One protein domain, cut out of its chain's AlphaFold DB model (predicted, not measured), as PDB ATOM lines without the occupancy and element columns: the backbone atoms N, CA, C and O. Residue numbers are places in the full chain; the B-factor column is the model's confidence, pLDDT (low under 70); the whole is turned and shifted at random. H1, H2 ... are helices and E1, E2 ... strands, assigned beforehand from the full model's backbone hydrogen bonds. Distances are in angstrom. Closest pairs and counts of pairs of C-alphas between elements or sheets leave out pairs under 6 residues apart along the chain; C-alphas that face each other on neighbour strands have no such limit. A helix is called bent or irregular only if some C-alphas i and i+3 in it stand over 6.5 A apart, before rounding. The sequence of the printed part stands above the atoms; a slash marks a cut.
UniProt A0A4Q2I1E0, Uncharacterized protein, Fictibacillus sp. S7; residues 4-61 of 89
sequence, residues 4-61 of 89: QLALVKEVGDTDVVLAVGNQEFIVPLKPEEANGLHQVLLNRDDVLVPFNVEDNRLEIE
ATOM      1  N   GLN A   4      11.327 -16.898  34.210       70.25
ATOM      2  CA  GLN A   4      12.733 -17.283  34.264       70.25
ATOM      3  C   GLN A   4      13.139 -17.520  35.712       70.25
ATOM      4  O   GLN A   4      12.683 -16.827  36.615       70.25
ATOM      5  N   LEU A   5      14.003 -18.507  35.933       72.81
ATOM      6  CA  LEU A   5      14.597 -18.724  37.245       72.81
ATOM      7  C   LEU A   5      15.703 -17.693  37.454       72.81
ATOM      8  O   LEU A   5      16.644 -17.606  36.664       72.81
ATOM      9  N   ALA A   6      15.568 -16.920  38.520       76.44
ATOM     10  CA  ALA A   6      16.555 -15.962  38.964       76.44
ATOM     11  C   ALA A   6      17.259 -16.483  40.216       76.44
ATOM     12  O   ALA A   6      16.606 -16.924  41.157       76.44
ATOM     13  N   LEU A   7      18.587 -16.423  40.235       78.88
ATOM     14  CA  LEU A   7      19.377 -16.689  41.427       78.88
ATOM     15  C   LEU A   7      19.400 -15.438  42.296       78.88
ATOM     16  O   LEU A   7      19.768 -14.363  41.828       78.88
ATOM     17  N   VAL A   8      19.041 -15.562  43.560       79.00
ATOM     18  CA  VAL A   8      19.091 -14.434  44.485       79.00
ATOM     19  C   VAL A   8      20.524 -14.250  44.955       79.00
ATOM     20  O   VAL A   8      21.108 -15.149  45.548       79.00
ATOM     21  N   LYS A   9      21.095 -13.083  44.659       79.69
ATOM     22  CA  LYS A   9      22.453 -12.707  45.071       79.69
ATOM     23  C   LYS A   9      22.441 -11.948  46.384       79.69
ATOM     24  O   LYS A   9      23.259 -12.218  47.255       79.69
ATOM     25  N   GLU A  10      21.533 -10.988  46.494       77.31
ATOM     26  CA  GLU A  10      21.439 -10.095  47.641       77.31
ATOM     27  C   GLU A  10      20.001  -9.608  47.793       77.31
ATOM     28  O   GLU A  10      19.346  -9.299  46.802       77.31
ATOM     29  N   VAL A  11      19.511  -9.543  49.028       76.19
ATOM     30  CA  VAL A  11      18.182  -9.025  49.374       76.19
ATOM     31  C   VAL A  11      18.367  -7.875  50.343       76.19
ATOM     32  O   VAL A  11      18.821  -8.085  51.470       76.19
ATOM     33  N   GLY A  12      18.007  -6.677  49.898       74.62
ATOM     34  CA  GLY A  12      17.808  -5.514  50.750       74.62
ATOM     35  C   GLY A  12      16.397  -5.483  51.344       74.62
ATOM     36  O   GLY A  12      15.565  -6.354  51.094       74.62
ATOM     37  N   ASP A  13      16.104  -4.448  52.128       73.31
ATOM     38  CA  ASP A  13      14.805  -4.278  52.796       73.31
ATOM     39  C   ASP A  13      13.640  -4.001  51.823       73.31
ATOM     40  O   ASP A  13      12.482  -4.312  52.113       73.31
ATOM     41  N   THR A  14      13.932  -3.398  50.669       75.62
ATOM     42  CA  THR A  14      12.937  -2.967  49.662       75.62
ATOM     43  C   THR A  14      13.329  -3.309  48.228       75.62
ATOM     44  O   THR A  14      12.666  -2.900  47.274       75.62
ATOM     45  N   ASP A  15      14.405  -4.059  48.047       81.12
ATOM     46  CA  ASP A  15      14.971  -4.376  46.744       81.12
ATOM     47  C   ASP A  15      15.737  -5.695  46.807       81.12
ATOM     48  O   ASP A  15      16.179  -6.134  47.865       81.12
ATOM     49  N   VAL A  16      15.848  -6.363  45.663       80.44
ATOM     50  CA  VAL A  16      16.638  -7.585  45.508       80.44
ATOM     51  C   VAL A  16      17.512  -7.484  44.277       80.44
ATOM     52  O   VAL A  16      17.096  -6.979  43.229       80.44
ATOM     53  N   VAL A  17      18.716  -8.027  44.402       84.31
ATOM     54  CA  VAL A  17      19.622  -8.295  43.297       84.31
ATOM     55  C   VAL A  17      19.475  -9.758  42.902       84.31
ATOM     56  O   VAL A  17      19.779 -10.684  43.658       84.31
ATOM     57  N   LEU A  18      18.998  -9.953  41.682       81.50
ATOM     58  CA  LEU A  18      18.716 -11.235  41.065       81.50
ATOM     59  C   LEU A  18      19.673 -11.457  39.894       81.50
ATOM     60  O   LEU A  18      19.802 -10.604  39.027       81.50
ATOM     61  N   ALA A  19      20.312 -12.615  39.808       81.06
ATOM     62  CA  ALA A  19      21.112 -13.029  38.666       81.06
ATOM     63  C   ALA A  19      20.346 -14.065  37.834       81.06
ATOM     64  O   ALA A  19      20.150 -15.206  38.250       81.06
ATOM     65  N   VAL A  20      19.925 -13.686  36.628       81.19
ATOM     66  CA  VAL A  20      19.306 -14.595  35.654       81.19
ATOM     67  C   VAL A  20      20.369 -14.989  34.631       81.19
ATOM     68  O   VAL A  20      20.720 -14.222  33.730       81.19
ATOM     69  N   GLY A  21      20.921 -16.195  34.781       78.31
ATOM     70  CA  GLY A  21      21.997 -16.695  33.923       78.31
ATOM     71  C   GLY A  21      23.270 -15.852  34.045       78.31
ATOM     72  O   GLY A  21      24.038 -16.026  34.982       78.31
ATOM     73  N   ASN A  22      23.495 -14.947  33.087       78.69
ATOM     74  CA  ASN A  22      24.681 -14.081  33.026       78.69
ATOM     75  C   ASN A  22      24.343 -12.576  33.088       78.69
ATOM     76  O   ASN A  22      25.191 -11.747  32.758       78.69
ATOM     77  N   GLN A  23      23.101 -12.238  33.446       79.06
ATOM     78  CA  GLN A  23      22.614 -10.868  33.625       79.06
ATOM     79  C   GLN A  23      22.093 -10.670  35.046       79.06
ATOM     80  O   GLN A  23      21.448 -11.555  35.606       79.06
ATOM     81  N   GLU A  24      22.368  -9.497  35.604       82.56
ATOM     82  CA  GLU A  24      21.931  -9.081  36.933       82.56
ATOM     83  C   GLU A  24      20.778  -8.084  36.800       82.56
ATOM     84  O   GLU A  24      20.818  -7.163  35.982       82.56
ATOM     85  N   PHE A  25      19.744  -8.287  37.606       80.06
ATOM     86  CA  PHE A  25      18.511  -7.523  37.635       80.06
ATOM     87  C   PHE A  25      18.288  -7.023  39.055       80.06
ATOM     88  O   PHE A  25      18.310  -7.800  40.007       80.06
ATOM     89  N   ILE A  26      18.066  -5.720  39.188       81.75
ATOM     90  CA  ILE A  26      17.712  -5.095  40.461       81.75
ATOM     91  C   ILE A  26      16.220  -4.828  40.411       81.75
ATOM     92  O   ILE A  26      15.752  -4.069  39.558       81.75
ATOM     93  N   VAL A  27      15.481  -5.478  41.299       76.94
ATOM     94  CA  VAL A  27      14.024  -5.424  41.303       76.94
ATOM     95  C   VAL A  27      13.553  -4.826  42.622       76.94
ATOM     96  O   VAL A  27      13.886  -5.367  43.678       76.94
ATOM     97  N   PRO A  28      12.781  -3.725  42.595       76.75
ATOM     98  CA  PRO A  28      12.156  -3.209  43.800       76.75
ATOM     99  C   PRO A  28      11.087  -4.197  44.273       76.75
ATOM    100  O   PRO A  28      10.163  -4.543  43.534       76.75
ATOM    101  N   LEU A  29      11.216  -4.645  45.515       72.44
ATOM    102  CA  LEU A  29      10.317  -5.594  46.158       72.44
ATOM    103  C   LEU A  29       9.466  -4.902  47.213       72.44
ATOM    104  O   LEU A  29       9.804  -3.854  47.765       72.44
ATOM    105  N   LYS A  30       8.346  -5.541  47.539       74.75
ATOM    106  CA  LYS A  30       7.608  -5.194  48.749       74.75
ATOM    107  C   LYS A  30       8.343  -5.753  49.974       74.75
ATOM    108  O   LYS A  30       8.916  -6.837  49.880       74.75
ATOM    109  N   PRO A  31       8.246  -5.087  51.136       70.19
ATOM    110  CA  PRO A  31       8.890  -5.550  52.368       70.19
ATOM    111  C   PRO A  31       8.438  -6.957  52.793       70.19
ATOM    112  O   PRO A  31       9.224  -7.718  53.345       70.19
ATOM    113  N   GLU A  32       7.191  -7.333  52.498       68.56
ATOM    114  CA  GLU A  32       6.659  -8.676  52.777       68.56
ATOM    115  C   GLU A  32       7.401  -9.767  51.991       68.56
ATOM    116  O   GLU A  32       7.713 -10.828  52.527       68.56
ATOM    117  N   GLU A  33       7.733  -9.481  50.734       70.31
ATOM    118  CA  GLU A  33       8.420 -10.420  49.852       70.31
ATOM    119  C   GLU A  33       9.926 -10.450  50.119       70.31
ATOM    120  O   GLU A  33      10.515 -11.530  50.176       70.31
ATOM    121  N   ALA A  34      10.532  -9.284  50.370       73.44
ATOM    122  CA  ALA A  34      11.927  -9.176  50.786       73.44
ATOM    123  C   ALA A  34      12.188  -9.980  52.069       73.44
ATOM    124  O   ALA A  34      13.133 -10.761  52.124       73.44
ATOM    125  N   ASN A  35      11.305  -9.875  53.066       73.19
ATOM    126  CA  ASN A  35      11.428 -10.634  54.310       73.19
ATOM    127  C   ASN A  35      11.333 -12.155  54.085       73.19
ATOM    128  O   ASN A  35      12.105 -12.913  54.671       73.19
ATOM    129  N   GLY A  36      10.429 -12.605  53.204       70.19
ATOM    130  CA  GLY A  36      10.316 -14.020  52.829       70.19
ATOM    131  C   GLY A  36      11.601 -14.555  52.195       70.19
ATOM    132  O   GLY A  36      12.136 -15.573  52.626       70.19
ATOM    133  N   LEU A  37      12.155 -13.818  51.235       73.81
ATOM    134  CA  LEU A  37      13.431 -14.148  50.603       73.81
ATOM    135  C   LEU A  37      14.612 -14.139  51.581       73.81
ATOM    136  O   LEU A  37      15.473 -15.015  51.511       73.81
ATOM    137  N   HIS A  38      14.643 -13.182  52.509       74.44
ATOM    138  CA  HIS A  38      15.701 -13.066  53.509       74.44
ATOM    139  C   HIS A  38      15.756 -14.299  54.423       74.44
ATOM    140  O   HIS A  38      16.832 -14.816  54.711       74.44
ATOM    141  N   GLN A  39      14.593 -14.824  54.827       69.44
ATOM    142  CA  GLN A  39      14.500 -16.061  55.615       69.44
ATOM    143  C   GLN A  39      15.025 -17.288  54.857       69.44
ATOM    144  O   GLN A  39      15.649 -18.173  55.447       69.44
ATOM    145  N   VAL A  40      14.800 -17.343  53.545       69.50
ATOM    146  CA  VAL A  40      15.203 -18.481  52.709       69.50
ATOM    147  C   VAL A  40      16.706 -18.441  52.443       69.50
ATOM    148  O   VAL A  40      17.369 -19.467  52.580       69.50
ATOM    149  N   LEU A  41      17.255 -17.256  52.156       69.94
ATOM    150  CA  LEU A  41      18.701 -17.031  52.033       69.94
ATOM    151  C   LEU A  41      19.461 -17.383  53.316       69.94
ATOM    152  O   LEU A  41      20.577 -17.884  53.254       69.94
ATOM    153  N   LEU A  42      18.850 -17.172  54.486       67.94
ATOM    154  CA  LEU A  42      19.441 -17.559  55.772       67.94
ATOM    155  C   LEU A  42      19.666 -19.075  55.903       67.94
ATOM    156  O   LEU A  42      20.514 -19.498  56.685       67.94
ATOM    157  N   ASN A  43      18.901 -19.881  55.164       63.28
ATOM    158  CA  ASN A  43      18.953 -21.342  55.217       63.28
ATOM    159  C   ASN A  43      19.613 -21.970  53.978       63.28
ATOM    160  O   ASN A  43      19.949 -23.155  54.004       63.28
ATOM    161  N   ARG A  44      19.779 -21.214  52.885       61.12
ATOM    162  CA  ARG A  44      20.337 -21.686  51.611       61.12
ATOM    163  C   ARG A  44      21.137 -20.582  50.921       61.12
ATOM    164  O   ARG A  44      20.584 -19.538  50.599       61.12
ATOM    165  N   ASP A  45      22.395 -20.870  50.597       58.72
ATOM    166  CA  ASP A  45      23.277 -19.954  49.858       58.72
ATOM    167  C   ASP A  45      22.872 -19.748  48.380       58.72
ATOM    168  O   ASP A  45      23.174 -18.707  47.803       58.72
ATOM    169  N   ASP A  46      22.153 -20.698  47.766       66.38
ATOM    170  CA  ASP A  46      21.746 -20.645  46.353       66.38
ATOM    171  C   ASP A  46      20.225 -20.803  46.213       66.38
ATOM    172  O   ASP A  46      19.691 -21.900  46.016       66.38
ATOM    173  N   VAL A  47      19.504 -19.687  46.334       70.50
ATOM    174  CA  VAL A  47      18.042 -19.655  46.212       70.50
ATOM    175  C   VAL A  47      17.652 -19.256  44.792       70.50
ATOM    176  O   VAL A  47      17.960 -18.157  44.330       70.50
ATOM    177  N   LEU A  48      16.955 -20.159  44.097       72.44
ATOM    178  CA  LEU A  48      16.368 -19.907  42.783       72.44
ATOM    179  C   LEU A  48      14.901 -19.525  42.942       72.44
ATOM    180  O   LEU A  48      14.128 -20.266  43.546       72.44
ATOM    181  N   VAL A  49      14.519 -18.388  42.369       72.00
ATOM    182  CA  VAL A  49      13.171 -17.832  42.496       72.00
ATOM    183  C   VAL A  49      12.553 -17.594  41.122       72.00
ATOM    184  O   VAL A  49      13.257 -17.176  40.196       72.00
ATOM    185  N   PRO A  50      11.252 -17.870  40.944       72.12
ATOM    186  CA  PRO A  50      10.559 -17.550  39.708       72.12
ATOM    187  C   PRO A  50      10.446 -16.027  39.555       72.12
ATOM    188  O   PRO A  50       9.800 -15.333  40.341       72.12
ATOM    189  N   PHE A  51      11.096 -15.505  38.520       73.06
ATOM    190  CA  PHE A  51      11.080 -14.098  38.152       73.06
ATOM    191  C   PHE A  51      10.304 -13.901  36.850       73.06
ATOM    192  O   PHE A  51      10.595 -14.524  35.820       73.06
ATOM    193  N   ASN A  52       9.320 -13.004  36.891       70.81
ATOM    194  CA  ASN A  52       8.589 -12.579  35.714       70.81
ATOM    195  C   ASN A  52       9.304 -11.373  35.083       70.81
ATOM    196  O   ASN A  52       9.223 -10.239  35.563       70.81
ATOM    197  N   VAL A  53      10.006 -11.638  33.980       66.19
ATOM    198  CA  VAL A  53      10.735 -10.630  33.189       66.19
ATOM    199  C   VAL A  53       9.809  -9.602  32.535       66.19
ATOM    200  O   VAL A  53      10.257  -8.499  32.240       66.19
ATOM    201  N   GLU A  54       8.545  -9.955  32.279       65.12
ATOM    202  CA  GLU A  54       7.598  -9.072  31.584       65.12
ATOM    203  C   GLU A  54       7.149  -7.918  32.495       65.12
ATOM    204  O   GLU A  54       7.078  -6.776  32.045       65.12
ATOM    205  N   ASP A  55       6.929  -8.199  33.783       64.94
ATOM    206  CA  ASP A  55       6.481  -7.206  34.772       64.94
ATOM    207  C   ASP A  55       7.630  -6.670  35.650       64.94
ATOM    208  O   ASP A  55       7.439  -5.731  36.419       64.94
ATOM    209  N   ASN A  56       8.837  -7.247  35.535       65.06
ATOM    210  CA  ASN A  56       9.934  -7.082  36.498       65.06
ATOM    211  C   ASN A  56       9.456  -7.308  37.935       65.06
ATOM    212  O   ASN A  56       9.733  -6.517  38.833       65.06
ATOM    213  N   ARG A  57       8.703  -8.384  38.150       62.28
ATOM    214  CA  ARG A  57       8.192  -8.748  39.470       62.28
ATOM    215  C   ARG A  57       8.531 -10.189  39.756       62.28
ATOM    216  O   ARG A  57       8.502 -11.038  38.866       62.28
ATOM    217  N   LEU A  58       8.855 -10.457  41.011       66.50
ATOM    218  CA  LEU A  58       8.871 -11.826  41.476       66.50
ATOM    219  C   LEU A  58       7.419 -12.279  41.546       66.50
ATOM    220  O   LEU A  58       6.564 -11.577  42.086       66.50
ATOM    221  N   GLU A  59       7.138 -13.417  40.927       61.62
ATOM    222  CA  GLU A  59       5.812 -14.010  40.998       61.62
ATOM    223  C   GLU A  59       5.851 -15.039  42.117       61.62
ATOM    224  O   GLU A  59       6.025 -16.239  41.914       61.62
ATOM    225  N   ILE A  60       5.809 -14.510  43.335       59.59
ATOM    226  CA  ILE A  60       5.733 -15.300  44.548       59.59
ATOM    227  C   ILE A  60       4.254 -15.376  44.916       59.59
ATOM    228  O   ILE A  60       3.737 -14.537  45.647       59.59
ATOM    229  N   GLU A  61       3.520 -16.335  44.353       49.41
ATOM    230  CA  GLU A  61       2.068 -16.374  44.577       49.41
ATOM    231  C   GLU A  61       1.674 -16.620  46.038       49.41
ATOM    232  O   GLU A  61       0.549 -16.303  46.410       49.41
TER     233      GLU A  61
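This is residues 4 to 61 of the 89 residues of an uncharacterized protein of Fictibacillus sp. S7 (UniProt A0A4Q2I1E0). A small, strongly twisted sheet of four antiparallel strands is folded over on itself where E1 bends, and one helix, H1, is laid crosswise over one face of it. The bend at residue 8 turns the first half of E1 and its neighbour E4 over toward the side where H1 lies, and the last stretch folds back beside E4 through residues 57 and 58. The printed part has 58 residues, with one named helix and four named strands in the order E1, E2, E3, H1, E4; across the sheet the order is E3, E2, E1, E4, and E1, E2 and E3 make a meander, each strand the antiparallel neighbour of the one before. The class is mixed, helices and strands. The whole is compact and rounded, with a radius of gyration of the C-alphas of 10.1 A and spans of 25, 21 and 19 A.

The inner strands of the sheet are E1, residues 4 to 11, and E2, residues 15 to 20, which form a hairpin. Their directions stand at 136 degrees, and N 19 and O 7, 2.7 A apart, and N 17 and O 10, 2.8 A apart, are within hydrogen-bond range. E2 forms a second hairpin with the edge strand E3, residues 23 to 28, at 156 degrees; here N 25 and O 18 are 2.7 A apart and N 18 and O 25 are 2.8 A apart. The other edge strand is E4, residues 48 to 52, antiparallel to E1 at 114 degrees, with N 49 and O 6 at 2.8 A and N 4 and O 51 at 3.0 A. The pairing of E1 is staggered: its residues 4 to 7 pair with E4 and its residues 7 to 11 with E2, and the strand bends by 56 degrees at residue 8. E3 and E4 are apart. From edge to edge the strands' lines turn by 107 degrees. A short antiparallel pairing joins residues 51 to 52 of E4 with residues 57 to 58. H1, residues 31 to 41, is on the sheet at a height over the sheet of 8.6 A. Of its 11 C-alphas, 5 fall on E1, 2 on E2 and 2 on E3 on the local plane: it lies over E1, and only just not over E2 or E3. It runs across the strands, at 89 degrees to E1 on the local plane. The closest C-alphas of H1 and E1 are those of His 38 and Val 11, 6.3 A apart; for H1 and E2 they are those of Ala 34 and Asp 15, 7.0 A apart. In H1 every O i to N i+4 pair is within hydrogen-bond range.

E1 begins at C-alpha 4, (12.733, -17.283, 34.264), and is 18.1 A long to C-alpha 11. E2 measures 15.7 A and E3 16.5 A from first to last C-alpha. H1 begins at C-alpha 31, (8.890, -5.550, 52.368), and measures 15.1 A; it is not bent. E4 measures 12.8 A and ends at C-alpha 52, (8.589, -12.579, 35.714).

The two C-alphas farthest apart are those of Asn 43 and Glu 54, at 28.9 A. The printed part has no cut. The links E1 to E2, E2 to E3 and E3 to H1 are tight, and the link H1 to E4, with 6 residues between them, is short. The mean pLDDT of the printed part is 72.4; 18 residues are under 70, namely residue 32, residues 39 to 46 and residues 53 to 61.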